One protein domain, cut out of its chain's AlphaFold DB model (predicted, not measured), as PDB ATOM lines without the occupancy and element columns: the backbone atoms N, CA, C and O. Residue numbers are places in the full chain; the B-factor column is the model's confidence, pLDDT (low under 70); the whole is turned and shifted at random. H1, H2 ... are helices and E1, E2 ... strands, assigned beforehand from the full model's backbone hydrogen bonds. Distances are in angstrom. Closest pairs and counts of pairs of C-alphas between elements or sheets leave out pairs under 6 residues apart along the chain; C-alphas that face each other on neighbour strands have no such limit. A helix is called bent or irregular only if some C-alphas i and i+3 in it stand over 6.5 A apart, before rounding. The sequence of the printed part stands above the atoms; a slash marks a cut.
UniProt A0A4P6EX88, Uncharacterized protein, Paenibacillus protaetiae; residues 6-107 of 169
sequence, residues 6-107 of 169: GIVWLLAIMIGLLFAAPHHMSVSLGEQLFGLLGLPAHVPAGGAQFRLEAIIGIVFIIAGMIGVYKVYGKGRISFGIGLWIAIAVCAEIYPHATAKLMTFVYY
ATOM      1  N   GLY A   6     225.911 288.055 219.970       83.44
ATOM      2  CA  GLY A   6     226.810 289.199 220.097       83.44
ATOM      3  C   GLY A   6     226.238 290.388 220.875       83.44
ATOM      4  O   GLY A   6     226.990 291.035 221.597       83.44
ATOM      5  N   ILE A   7     224.922 290.631 220.811       89.12
ATOM      6  CA  ILE A   7     224.270 291.714 221.574       89.12
ATOM      7  C   ILE A   7     224.391 291.466 223.080       89.12
ATOM      8  O   ILE A   7     224.650 292.401 223.826       89.12
ATOM      9  N   VAL A   8     224.274 290.211 223.529       93.00
ATOM     10  CA  VAL A   8     224.432 289.850 224.951       93.00
ATOM     11  C   VAL A   8     225.801 290.287 225.484       93.00
ATOM     12  O   VAL A   8     225.895 290.848 226.571       93.00
ATOM     13  N   TRP A   9     226.863 290.082 224.701       94.19
ATOM     14  CA  TRP A   9     228.218 290.455 225.105       94.19
ATOM     15  C   TRP A   9     228.453 291.964 225.078       94.19
ATOM     16  O   TRP A   9     229.148 292.480 225.947       94.19
ATOM     17  N   LEU A  10     227.837 292.685 224.136       92.25
ATOM     18  CA  LEU A  10     227.854 294.151 224.137       92.25
ATOM     19  C   LEU A  10     227.123 294.720 225.360       92.25
ATOM     20  O   LEU A  10     227.621 295.648 225.992       92.25
ATOM     21  N   LEU A  11     225.985 294.131 225.739       93.81
ATOM     22  CA  LEU A  11     225.264 294.512 226.955       93.81
ATOM     23  C   LEU A  11     226.096 294.244 228.214       93.81
ATOM     24  O   LEU A  11     226.099 295.077 229.113       93.81
ATOM     25  N   ALA A  12     226.850 293.141 228.263       94.62
ATOM     26  CA  ALA A  12     227.774 292.877 229.365       94.62
ATOM     27  C   ALA A  12     228.850 293.972 229.494       94.62
ATOM     28  O   ALA A  12     229.099 294.438 230.602       94.62
ATOM     29  N   ILE A  13     229.428 294.440 228.378       94.38
ATOM     30  CA  ILE A  13     230.383 295.565 228.388       94.38
ATOM     31  C   ILE A  13     229.711 296.838 228.909       94.38
ATOM     32  O   ILE A  13     230.273 297.513 229.766       94.38
ATOM     33  N   MET A  14     228.505 297.151 228.426       93.69
ATOM     34  CA  MET A  14     227.753 298.330 228.867       93.69
ATOM     35  C   MET A  14     227.461 298.292 230.370       93.69
ATOM     36  O   MET A  14     227.726 299.267 231.064       93.69
ATOM     37  N   ILE A  15     226.966 297.166 230.889       93.69
ATOM     38  CA  ILE A  15     226.704 296.989 232.325       93.69
ATOM     39  C   ILE A  15     228.003 297.122 233.122       93.69
ATOM     40  O   ILE A  15     228.033 297.819 234.134       93.69
ATOM     41  N   GLY A  16     229.087 296.504 232.650       93.25
ATOM     42  CA  GLY A  16     230.377 296.591 233.318       93.25
ATOM     43  C   GLY A  16     230.928 298.019 233.372       93.25
ATOM     44  O   GLY A  16     231.442 298.431 234.410       93.25
ATOM     45  N   LEU A  17     230.740 298.804 232.304       92.31
ATOM     46  CA  LEU A  17     231.081 300.229 232.282       92.31
ATOM     47  C   LEU A  17     230.266 301.034 233.296       92.31
ATOM     48  O   LEU A  17     230.848 301.841 234.006       92.31
ATOM     49  N   LEU A  18     228.958 300.795 233.419       90.62
ATOM     50  CA  LEU A  18     228.122 301.499 234.403       90.62
ATOM     51  C   LEU A  18     228.545 301.196 235.853       90.62
ATOM     52  O   LEU A  18     228.445 302.059 236.724       90.62
ATOM     53  N   PHE A  19     229.030 299.981 236.115       90.25
ATOM     54  CA  PHE A  19     229.515 299.578 237.437       90.25
ATOM     55  C   PHE A  19     230.903 300.139 237.762       90.25
ATOM     56  O   PHE A  19     231.151 300.525 238.904       90.25
ATOM     57  N   ALA A  20     231.803 300.177 236.777       88.06
ATOM     58  CA  ALA A  20     233.195 300.563 236.987       88.06
ATOM     59  C   ALA A  20     233.462 302.062 236.798       88.06
ATOM     60  O   ALA A  20     234.283 302.624 237.520       88.06
ATOM     61  N   ALA A  21     232.802 302.712 235.837       85.94
ATOM     62  CA  ALA A  21     233.043 304.115 235.534       85.94
ATOM     63  C   ALA A  21     232.248 305.015 236.497       85.94
ATOM     64  O   ALA A  21     231.021 304.881 236.595       85.94
ATOM     65  N   PRO A  22     232.909 305.948 237.201       84.19
ATOM     66  CA  PRO A  22     232.204 306.949 237.982       84.19
ATOM     67  C   PRO A  22     231.458 307.919 237.056       84.19
ATOM     68  O   PRO A  22     231.947 308.290 235.989       84.19
ATOM     69  N   HIS A  23     230.262 308.338 237.460       84.25
ATOM     70  CA  HIS A  23     229.559 309.443 236.814       84.25
ATOM     71  C   HIS A  23     230.096 310.791 237.334       84.25
ATOM     72  O   HIS A  23     231.020 310.838 238.141       84.25
ATOM     73  N   HIS A  24     229.506 311.908 236.903       81.62
ATOM     74  CA  HIS A  24     229.959 313.268 237.251       81.62
ATOM     75  C   HIS A  24     230.038 313.626 238.751       81.62
ATOM     76  O   HIS A  24     230.550 314.693 239.058       81.62
ATOM     77  N   MET A  25     229.539 312.787 239.670       80.69
ATOM     78  CA  MET A  25     229.702 312.987 241.124       80.69
ATOM     79  C   MET A  25     230.785 312.080 241.710       80.69
ATOM     80  O   MET A  25     230.732 311.760 242.895       80.69
ATOM     81  N   SER A  26     231.715 311.573 240.892       79.00
ATOM     82  CA  SER A  26     232.794 310.649 241.301       79.00
ATOM     83  C   SER A  26     232.349 309.284 241.862       79.00
ATOM     84  O   SER A  26     233.175 308.397 242.063       79.00
ATOM     85  N   VAL A  27     231.044 309.054 241.995       81.06
ATOM     86  CA  VAL A  27     230.412 307.789 242.396       81.06
ATOM     87  C   VAL A  27     230.030 306.983 241.149       81.06
ATOM     88  O   VAL A  27     229.735 307.563 240.103       81.06
ATOM     89  N   SER A  28     230.047 305.647 241.197       83.44
ATOM     90  CA  SER A  28     229.558 304.802 240.086       83.44
ATOM     91  C   SER A  28     228.106 304.357 240.307       83.44
ATOM     92  O   SER A  28     227.592 304.393 241.425       83.44
ATOM     93  N   LEU A  29     227.414 303.898 239.255       84.44
ATOM     94  CA  LEU A  29     226.075 303.308 239.436       84.44
ATOM     95  C   LEU A  29     226.129 302.024 240.271       84.44
ATOM     96  O   LEU A  29     225.189 301.727 241.006       84.44
ATOM     97  N   GLY A  30     227.229 301.274 240.167       82.69
ATOM     98  CA  GLY A  30     227.453 300.087 240.984       82.69
ATOM     99  C   GLY A  30     227.484 300.421 242.474       82.69
ATOM    100  O   GLY A  30     226.870 299.718 243.270       82.69
ATOM    101  N   GLU A  31     228.117 301.532 242.838       83.25
ATOM    102  CA  GLU A  31     228.244 301.970 244.227       83.25
ATOM    103  C   GLU A  31     226.891 302.393 244.806       83.25
ATOM    104  O   GLU A  31     226.530 301.978 245.908       83.25
ATOM    105  N   GLN A  32     226.082 303.121 244.027       84.81
ATOM    106  CA  GLN A  32     224.710 303.455 244.422       84.81
ATOM    107  C   GLN A  32     223.851 302.204 244.625       84.81
ATOM    108  O   GLN A  32     223.091 302.118 245.591       84.81
ATOM    109  N   LEU A  33     223.972 301.220 243.728       87.56
ATOM    110  CA  LEU A  33     223.230 299.966 243.830       87.56
ATOM    111  C   LEU A  33     223.672 299.149 245.050       87.56
ATOM    112  O   LEU A  33     222.833 298.575 245.740       87.56
ATOM    113  N   PHE A  34     224.973 299.114 245.337       87.38
ATOM    114  CA  PHE A  34     225.515 298.449 246.518       87.38
ATOM    115  C   PHE A  34     224.999 299.108 247.796       87.38
ATOM    116  O   PHE A  34     224.490 298.403 248.666       87.38
ATOM    117  N   GLY A  35     225.010 300.442 247.858       84.12
ATOM    118  CA  GLY A  35     224.413 301.199 248.959       84.12
ATOM    119  C   GLY A  35     222.925 300.889 249.153       84.12
ATOM    120  O   GLY A  35     222.494 300.642 250.277       84.12
ATOM    121  N   LEU A  36     222.150 300.809 248.064       87.25
ATOM    122  CA  LEU A  36     220.725 300.459 248.113       87.25
ATOM    123  C   LEU A  36     220.480 299.036 248.644       87.25
ATOM    124  O   LEU A  36     219.499 298.796 249.344       87.25
ATOM    125  N   LEU A  37     221.364 298.095 248.312       87.88
ATOM    126  CA  LEU A  37     221.290 296.702 248.760       87.88
ATOM    127  C   LEU A  37     221.921 296.475 250.144       87.88
ATOM    128  O   LEU A  37     221.940 295.339 250.618       87.88
ATOM    129  N   GLY A  38     222.453 297.520 250.785       84.38
ATOM    130  CA  GLY A  38     223.178 297.407 252.053       84.38
ATOM    131  C   GLY A  38     224.504 296.647 251.937       84.38
ATOM    132  O   GLY A  38     225.011 296.130 252.933       84.38
ATOM    133  N   LEU A  39     225.060 296.543 250.728       84.69
ATOM    134  CA  LEU A  39     226.339 295.894 250.470       84.69
ATOM    135  C   LEU A  39     227.490 296.895 250.637       84.69
ATOM    136  O   LEU A  39     227.375 298.048 250.213       84.69
ATOM    137  N   PRO A  40     228.635 296.468 251.194       80.00
ATOM    138  CA  PRO A  40     229.813 297.317 251.263       80.00
ATOM    139  C   PRO A  40     230.395 297.508 249.855       80.00
ATOM    140  O   PRO A  40     230.919 296.568 249.259       80.00
ATOM    141  N   ALA A  41     230.315 298.731 249.325       76.94
ATOM    142  CA  ALA A  41     231.007 299.110 248.088       76.94
ATOM    143  C   ALA A  41     232.535 299.113 248.282       76.94
ATOM    144  O   ALA A  41     233.295 298.646 247.440       76.94
ATOM    145  N   HIS A  42     232.988 299.539 249.462       82.06
ATOM    146  CA  HIS A  42     234.401 299.619 249.804       82.06
ATOM    147  C   HIS A  42     234.804 298.476 250.735       82.06
ATOM    148  O   HIS A  42     234.258 298.328 251.831       82.06
ATOM    149  N   VAL A  43     235.786 297.679 250.314       81.62
ATOM    150  CA  VAL A  43     236.373 296.609 251.127       81.62
ATOM    151  C   VAL A  43     237.796 297.011 251.522       81.62
ATOM    152  O   VAL A  43     238.624 297.259 250.638       81.62
ATOM    153  N   PRO A  44     238.116 297.087 252.826       77.88
ATOM    154  CA  PRO A  44     239.471 297.364 253.271       77.88
ATOM    155  C   PRO A  44     240.357 296.135 253.037       77.88
ATOM    156  O   PRO A  44     240.049 295.042 253.510       77.88
ATOM    157  N   ALA A  45     241.484 296.306 252.349       74.88
ATOM    158  CA  ALA A  45     242.511 295.272 252.259       74.88
ATOM    159  C   ALA A  45     243.912 295.894 252.288       74.88
ATOM    160  O   ALA A  45     244.291 296.670 251.416       74.88
ATOM    161  N   GLY A  46     244.687 295.555 253.325       67.12
ATOM    162  CA  GLY A  46     246.101 295.936 253.430       67.12
ATOM    163  C   GLY A  46     246.379 297.446 253.449       67.12
ATOM    164  O   GLY A  46     247.419 297.866 252.958       67.12
ATOM    165  N   GLY A  47     245.457 298.264 253.969       73.00
ATOM    166  CA  GLY A  47     245.584 299.729 253.980       73.00
ATOM    167  C   GLY A  47     245.072 300.431 252.714       73.00
ATOM    168  O   GLY A  47     245.028 301.657 252.689       73.00
ATOM    169  N   ALA A  48     244.632 299.679 251.702       70.75
ATOM    170  CA  ALA A  48     243.928 300.204 250.535       70.75
ATOM    171  C   ALA A  48     242.414 299.940 250.640       70.75
ATOM    172  O   ALA A  48     241.982 298.949 251.236       70.75
ATOM    173  N   GLN A  49     241.607 300.827 250.050       78.88
ATOM    174  CA  GLN A  49     240.170 300.610 249.875       78.88
ATOM    175  C   GLN A  49     239.898 300.135 248.450       78.88
ATOM    176  O   GLN A  49     240.227 300.822 247.484       78.88
ATOM    177  N   PHE A  50     239.305 298.951 248.324       81.25
ATOM    178  CA  PHE A  50     238.918 298.390 247.036       81.25
ATOM    179  C   PHE A  50     237.432 298.599 246.792       81.25
ATOM    180  O   PHE A  50     236.611 298.273 247.644       81.25
ATOM    181  N   ARG A  51     237.109 299.083 245.594       86.62
ATOM    182  CA  ARG A  51     235.745 299.258 245.096       86.62
ATOM    183  C   ARG A  51     235.234 297.948 244.508       86.62
ATOM    184  O   ARG A  51     235.583 297.588 243.378       86.62
ATOM    185  N   LEU A  52     234.472 297.192 245.290       86.25
ATOM    186  CA  LEU A  52     233.995 295.855 244.927       86.25
ATOM    187  C   LEU A  52     233.106 295.895 243.676       86.25
ATOM    188  O   LEU A  52     233.221 295.045 242.791       86.25
ATOM    189  N   GLU A  53     232.279 296.927 243.563       88.75
ATOM    190  CA  GLU A  53     231.450 297.208 242.397       88.75
ATOM    191  C   GLU A  53     232.285 297.404 241.125       88.75
ATOM    192  O   GLU A  53     231.928 296.887 240.064       88.75
ATOM    193  N   ALA A  54     233.434 298.078 241.233       89.00
ATOM    194  CA  ALA A  54     234.311 298.325 240.099       89.00
ATOM    195  C   ALA A  54     234.999 297.033 239.647       89.00
ATOM    196  O   ALA A  54     235.101 296.779 238.446       89.00
ATOM    197  N   ILE A  55     235.396 296.171 240.590       90.69
ATOM    198  CA  ILE A  55     235.949 294.841 240.288       90.69
ATOM    199  C   ILE A  55     234.927 294.007 239.509       90.69
ATOM    200  O   ILE A  55     235.261 293.436 238.468       90.69
ATOM    201  N   ILE A  56     233.674 293.972 239.966       91.56
ATOM    202  CA  ILE A  56     232.592 293.273 239.262       91.56
ATOM    203  C   ILE A  56     232.408 293.861 237.859       91.56
ATOM    204  O   ILE A  56     232.358 293.110 236.882       91.56
ATOM    205  N   GLY A  57     232.381 295.190 237.734       92.56
ATOM    206  CA  GLY A  57     232.282 295.868 236.443       92.56
ATOM    207  C   GLY A  57     233.403 295.482 235.470       92.56
ATOM    208  O   GLY A  57     233.136 295.160 234.309       92.56
ATOM    209  N   ILE A  58     234.647 295.408 235.951       93.25
ATOM    210  CA  ILE A  58     235.811 294.971 235.164       93.25
ATOM    211  C   ILE A  58     235.649 293.519 234.693       93.25
ATOM    212  O   ILE A  58     235.925 293.224 233.528       93.25
ATOM    213  N   VAL A  59     235.156 292.614 235.545       95.06
ATOM    214  CA  VAL A  59     234.883 291.218 235.156       95.06
ATOM    215  C   VAL A  59     233.851 291.155 234.024       95.06
ATOM    216  O   VAL A  59     234.061 290.434 233.044       95.06
ATOM    217  N   PHE A  60     232.777 291.946 234.108       95.69
ATOM    218  CA  PHE A  60     231.776 292.053 233.041       95.69
ATOM    219  C   PHE A  60     232.363 292.604 231.735       95.69
ATOM    220  O   PHE A  60     232.087 292.046 230.668       95.69
ATOM    221  N   ILE A  61     233.212 293.636 231.806       94.94
ATOM    222  CA  ILE A  61     233.914 294.179 230.636       94.94
ATOM    223  C   ILE A  61     234.799 293.102 230.001       94.94
ATOM    224  O   ILE A  61     234.678 292.858 228.803       94.94
ATOM    225  N   ILE A  62     235.640 292.407 230.774       94.31
ATOM    226  CA  ILE A  62     236.542 291.365 230.254       94.31
ATOM    227  C   ILE A  62     235.746 290.221 229.607       94.31
ATOM    228  O   ILE A  62     236.050 289.807 228.484       94.31
ATOM    229  N   ALA A  63     234.706 289.721 230.278       94.88
ATOM    230  CA  ALA A  63     233.857 288.659 229.741       94.88
ATOM    231  C   ALA A  63     233.154 289.097 228.443       94.88
ATOM    232  O   ALA A  63     233.167 288.368 227.445       94.88
ATOM    233  N   GLY A  64     232.605 290.314 228.434       93.88
ATOM    234  CA  GLY A  64     232.001 290.940 227.264       93.88
ATOM    235  C   GLY A  64     232.984 291.078 226.102       93.88
ATOM    236  O   GLY A  64     232.679 290.655 224.987       93.88
ATOM    237  N   MET A  65     234.198 291.559 226.365       91.75
ATOM    238  CA  MET A  65     235.280 291.683 225.382       91.75
ATOM    239  C   MET A  65     235.611 290.348 224.720       91.75
ATOM    240  O   MET A  65     235.641 290.250 223.490       91.75
ATOM    241  N   ILE A  66     235.810 289.299 225.522       91.88
ATOM    242  CA  ILE A  66     236.093 287.947 225.020       91.88
ATOM    243  C   ILE A  66     234.940 287.456 224.133       91.88
ATOM    244  O   ILE A  66     235.175 286.882 223.065       91.88
ATOM    245  N   GLY A  67     233.697 287.690 224.552       91.44
ATOM    246  CA  GLY A  67     232.502 287.308 223.809       91.44
ATOM    247  C   GLY A  67     232.352 288.034 222.471       91.44
ATOM    248  O   GLY A  67     232.198 287.386 221.432       91.44
ATOM    249  N   VAL A  68     232.465 289.366 222.466       91.62
ATOM    250  CA  VAL A  68     232.404 290.194 221.250       91.62
ATOM    251  C   VAL A  68     233.542 289.827 220.296       91.62
ATOM    252  O   VAL A  68     233.298 289.643 219.102       91.62
ATOM    253  N   TYR A  69     234.764 289.632 220.800       89.69
ATOM    254  CA  TYR A  69     235.895 289.209 219.974       89.69
ATOM    255  C   TYR A  69     235.656 287.839 219.323       89.69
ATOM    256  O   TYR A  69     235.900 287.679 218.129       89.69
ATOM    257  N   LYS A  70     235.115 286.859 220.058       89.31
ATOM    258  CA  LYS A  70     234.790 285.533 219.500       89.31
ATOM    259  C   LYS A  70     233.697 285.581 218.428       89.31
ATOM    260  O   LYS A  70     233.768 284.799 217.482       89.31
ATOM    261  N   VAL A  71     232.703 286.460 218.574       89.69
ATOM    262  CA  VAL A  71     231.559 286.557 217.648       89.69
ATOM    263  C   VAL A  71     231.885 287.397 216.411       89.69
ATOM    264  O   VAL A  71     231.552 286.989 215.302       89.69
ATOM    265  N   TYR A  72     232.530 288.549 216.586       84.25
ATOM    266  CA  TYR A  72     232.725 289.536 215.518       84.25
ATOM    267  C   TYR A  72     234.185 289.704 215.094       84.25
ATOM    268  O   TYR A  72     234.461 290.068 213.955       84.25
ATOM    269  N   GLY A  73     235.135 289.464 215.996       79.19
ATOM    270  CA  GLY A  73     236.532 289.880 215.843       79.19
ATOM    271  C   GLY A  73     237.534 288.766 215.550       79.19
ATOM    272  O   GLY A  73     238.716 289.067 215.415       79.19
ATOM    273  N   LYS A  74     237.110 287.498 215.467       81.12
ATOM    274  CA  LYS A  74     238.020 286.341 215.439       81.12
ATOM    275  C   LYS A  74     239.102 286.494 214.356       81.12
ATOM    276  O   LYS A  74     238.791 286.566 213.173       81.12
ATOM    277  N   GLY A  75     240.368 286.536 214.782       78.12
ATOM    278  CA  GLY A  75     241.540 286.654 213.901       78.12
ATOM    279  C   GLY A  75     241.937 288.086 213.520       78.12
ATOM    280  O   GLY A  75     242.935 288.268 212.832       78.12
ATOM    281  N   ARG A  76     241.200 289.109 213.974       86.94
ATOM    282  CA  ARG A  76     241.471 290.526 213.684       86.94
ATOM    283  C   ARG A  76     241.904 291.258 214.952       86.94
ATOM    284  O   ARG A  76     241.072 291.799 215.675       86.94
ATOM    285  N   ILE A  77     243.211 291.314 215.210       83.19
ATOM    286  CA  ILE A  77     243.776 292.016 216.383       83.19
ATOM    287  C   ILE A  77     243.361 293.499 216.401       83.19
ATOM    288  O   ILE A  77     243.020 294.029 217.458       83.19
ATOM    289  N   SER A  78     243.284 294.141 215.229       87.88
ATOM    290  CA  SER A  78     242.823 295.529 215.077       87.88
ATOM    291  C   SER A  78     241.415 295.766 215.632       87.88
ATOM    292  O   SER A  78     241.147 296.834 216.176       87.88
ATOM    293  N   PHE A  79     240.533 294.764 215.563       88.62
ATOM    294  CA  PHE A  79     239.194 294.850 216.143       88.62
ATOM    295  C   PHE A  79     239.244 294.882 217.676       88.62
ATOM    296  O   PHE A  79     238.553 295.684 218.295       88.62
ATOM    297  N   GLY A  80     240.082 294.038 218.289       86.31
ATOM    298  CA  GLY A  80     240.252 294.017 219.744       86.31
ATOM    299  C   GLY A  80     240.803 295.339 220.282       86.31
ATOM    300  O   GLY A  80     240.282 295.861 221.264       86.31
ATOM    301  N   ILE A  81     241.804 295.910 219.603       88.44
ATOM    302  CA  ILE A  81     242.372 297.221 219.956       88.44
ATOM    303  C   ILE A  81     241.319 298.325 219.799       88.44
ATOM    304  O   ILE A  81     241.120 299.111 220.720       88.44
ATOM    305  N   GLY A  82     240.602 298.353 218.670       91.44
ATOM    306  CA  GLY A  82     239.540 299.335 218.441       91.44
ATOM    307  C   GLY A  82     238.437 299.275 219.499       91.44
ATOM    308  O   GLY A  82     237.941 300.313 219.931       91.44
ATOM    309  N   LEU A  83     238.094 298.075 219.974       90.62
ATOM    310  CA  LEU A  83     237.089 297.892 221.017       90.62
ATOM    311  C   LEU A  83     237.571 298.389 222.391       90.62
ATOM    312  O   LEU A  83     236.803 299.038 223.095       90.62
ATOM    313  N   TRP A  84     238.840 298.164 222.747       90.75
ATOM    314  CA  TRP A  84     239.433 298.754 223.955       90.75
ATOM    315  C   TRP A  84     239.447 300.283 223.903       90.75
ATOM    316  O   TRP A  84     239.068 300.928 224.880       90.75
ATOM    317  N   ILE A  85     239.825 300.859 222.757       92.88
ATOM    318  CA  ILE A  85     239.790 302.313 222.549       92.88
ATOM    319  C   ILE A  85     238.358 302.834 222.709       92.88
ATOM    320  O   ILE A  85     238.146 303.816 223.412       92.88
ATOM    321  N   ALA A  86     237.367 302.159 222.120       92.38
ATOM    322  CA  ALA A  86     235.967 302.548 222.254       92.38
ATOM    323  C   ALA A  86     235.495 302.532 223.719       92.38
ATOM    324  O   ALA A  86     234.830 303.468 224.151       92.38
ATOM    325  N   ILE A  87     235.873 301.514 224.499       93.19
ATOM    326  CA  ILE A  87     235.557 301.440 225.933       93.19
ATOM    327  C   ILE A  87     236.194 302.603 226.699       93.19
ATOM    328  O   ILE A  87     235.506 303.245 227.489       93.19
ATOM    329  N   ALA A  88     237.472 302.897 226.447       92.31
ATOM    330  CA  ALA A  88     238.172 304.004 227.096       92.31
ATOM    331  C   ALA A  88     237.515 305.358 226.773       92.31
ATOM    332  O   ALA A  88     237.250 306.149 227.674       92.31
ATOM    333  N   VAL A  89     237.169 305.589 225.503       94.69
ATOM    334  CA  VAL A  89     236.451 306.796 225.070       94.69
ATOM    335  C   VAL A  89     235.072 306.891 225.729       94.69
ATOM    336  O   VAL A  89     234.692 307.957 226.205       94.69
ATOM    337  N   CYS A  90     234.322 305.788 225.807       91.50
ATOM    338  CA  CYS A  90     233.032 305.765 226.496       91.50
ATOM    339  C   CYS A  90     233.168 306.089 227.990       91.50
ATOM    340  O   CYS A  90     232.345 306.838 228.509       91.50
ATOM    341  N   ALA A  91     234.189 305.552 228.666       89.44
ATOM    342  CA  ALA A  91     234.443 305.820 230.080       89.44
ATOM    343  C   ALA A  91     234.746 307.305 230.341       89.44
ATOM    344  O   ALA A  91     234.228 307.863 231.302       89.44
ATOM    345  N   GLU A  92     235.499 307.954 229.451       90.62
ATOM    346  CA  GLU A  92     235.812 309.388 229.543       90.62
ATOM    347  C   GLU A  92     234.593 310.278 229.251       90.62
ATOM    348  O   GLU A  92     234.349 311.283 229.916       90.62
ATOM    349  N   ILE A  93     233.774 309.909 228.262       91.25
ATOM    350  CA  ILE A  93     232.576 310.681 227.895       91.25
ATOM    351  C   ILE A  93     231.473 310.542 228.954       91.25
ATOM    352  O   ILE A  93     230.658 311.454 229.128       91.25
ATOM    353  N   TYR A  94     231.427 309.417 229.667       88.06
ATOM    354  CA  TYR A  94     230.385 309.092 230.637       88.06
ATOM    355  C   TYR A  94     230.131 310.169 231.715       88.06
ATOM    356  O   TYR A  94     228.970 310.579 231.862       88.06
ATOM    357  N   PRO A  95     231.135 310.706 232.440       86.69
ATOM    358  CA  PRO A  95     230.905 311.787 233.399       86.69
ATOM    359  C   PRO A  95     230.285 313.021 232.727       86.69
ATOM    360  O   PRO A  95     229.287 313.551 233.211       86.69
ATOM    361  N   HIS A  96     230.767 313.429 231.553       89.19
ATOM    362  CA  HIS A  96     230.202 314.579 230.840       89.19
ATOM    363  C   HIS A  96     228.757 314.349 230.378       89.19
ATOM    364  O   HIS A  96     227.917 315.248 230.472       89.19
ATOM    365  N   ALA A  97     228.458 313.148 229.883       88.81
ATOM    366  CA  ALA A  97     227.116 312.778 229.451       88.81
ATOM    367  C   ALA A  97     226.132 312.775 230.628       88.81
ATOM    368  O   ALA A  97     225.043 313.338 230.523       88.81
ATOM    369  N   THR A  98     226.529 312.200 231.766       87.38
ATOM    370  CA  THR A  98     225.681 312.151 232.966       87.38
ATOM    371  C   THR A  98     225.458 313.530 233.583       87.38
ATOM    372  O   THR A  98     224.341 313.807 234.011       87.38
ATOM    373  N   ALA A  99     226.455 314.422 233.568       86.06
ATOM    374  CA  ALA A  99     226.280 315.805 234.018       86.06
ATOM    375  C   ALA A  99     225.205 316.532 233.193       86.06
ATOM    376  O   ALA A  99     224.266 317.102 233.746       86.06
ATOM    377  N   LYS A 100     225.299 316.453 231.858       89.19
ATOM    378  CA  LYS A 100     224.310 317.064 230.955       89.19
ATOM    379  C   LYS A 100     222.923 316.454 231.119       89.19
ATOM    380  O   LYS A 100     221.931 317.178 231.067       89.19
ATOM    381  N   LEU A 101     222.852 315.138 231.320       89.19
ATOM    382  CA  LEU A 101     221.594 314.452 231.576       89.19
ATOM    383  C   LEU A 101     220.935 314.974 232.856       89.19
ATOM    384  O   LEU A 101     219.743 315.249 232.829       89.19
ATOM    385  N   MET A 102     221.689 315.174 233.942       85.94
ATOM    386  CA  MET A 102     221.137 315.738 235.180       85.94
ATOM    387  C   MET A 102     220.613 317.158 234.978       85.94
ATOM    388  O   MET A 102     219.495 317.445 235.394       85.94
ATOM    389  N   THR A 103     221.357 318.021 234.278       85.75
ATOM    390  CA  THR A 103     220.862 319.359 233.917       85.75
ATOM    391  C   THR A 103     219.569 319.288 233.113       85.75
ATOM    392  O   THR A 103     218.673 320.089 233.331       85.75
ATOM    393  N   PHE A 104     219.444 318.329 232.196       89.81
ATOM    394  CA  PHE A 104     218.225 318.158 231.410       89.81
ATOM    395  C   PHE A 104     217.051 317.640 232.255       89.81
ATOM    396  O   PHE A 104     215.950 318.175 232.169       89.81
ATOM    397  N   VAL A 105     217.287 316.628 233.096       88.38
ATOM    398  CA  VAL A 105     216.268 316.017 233.967       88.38
ATOM    399  C   VAL A 105     215.723 317.024 234.981       88.38
ATOM    400  O   VAL A 105     214.522 317.037 235.239       88.38
ATOM    401  N   TYR A 106     216.588 317.876 235.531       88.56
ATOM    402  CA  TYR A 106     216.231 318.850 236.566       88.56
ATOM    403  C   TYR A 106     216.115 320.289 236.044       88.56
ATOM    404  O   TYR A 106     216.025 321.211 236.849       88.56
ATOM    405  N   TYR A 107     216.054 320.486 234.722       86.19
ATOM    406  CA  TYR A 107     216.103 321.806 234.075       86.19
ATOM    407  C   TYR A 107     215.066 322.812 234.608       86.19
ATOM    408  O   TYR A 107     215.340 324.008 234.698       86.19
TER     409      TYR A 107
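Overview. This is residues 6 to 107 of the 169 residues of an uncharacterized protein of Paenibacillus protaetiae (UniProt A0A4P6EX88). Two long helices, H3 and the first arm of H4, make a V joined by a tight turn, with H1 packed along H3 and the second arm of H4 bending away to touch no helix. At the wide end of the V, where H3 begins, lie the short helix H2 and a small hairpin of E1 and E2. The printed part has 102 residues, with four named helices and two named strands in the order H1, H2, E1, E2, H3, H4; the class is mostly helix. The whole is only just compact, close to loose, with a radius of gyration of the C-alphas of 15.4 A, and flat, spanning 42 by 42 by 23 A.

Arrangement. H1, residues 6 to 20, touches the hub H3, residues 52 to 73, at a shallow tilt of 24 degrees, opposite ways; the closest C-alphas, of Gly 16 and Gly 57, are 3.7 A apart. H2, residues 29 to 36, touches H3 at residues 53 to 57 alone, closest C-alphas Gly 30 and Glu 53 at 5.1 A. E1, residues 42 to 45, and E2, residues 48 to 51, form an antiparallel hairpin, with N 43 and O 50 within hydrogen-bond range at 2.9 A. H4, residues 77 to 105, was assigned as one helix by its hydrogen bonds but is bent: C-alphas 92 and 95 are 6.7 A apart, and arms H4a, 77 to 92, and H4b, 95 to 105, stand at a steep tilt of 48 degrees. H3 and H4a form a helical hairpin, a shallow tilt of 34.9 degrees, only just short of steep; their closest C-alphas, Gly 73 and Phe 79, are 5.6 A apart. In H1, H2, H3, H4a and H4b every O i to N i+4 pair is within hydrogen-bond range.

Along the chain. H1 begins at C-alpha 6 (226.810, 289.199, 220.097) and is 21.3 A long; H3 is 29.8 A, H4a 23.2 A, and H4b 15.2 A, ending at C-alpha 105 (216.268, 316.017, 233.967).

Size, cuts and confidence. The C-alphas farthest apart, of Gly 75 and Tyr 107, are 47.9 A apart. The printed part has no cut and no long link; residue 46 alone has pLDDT under 70.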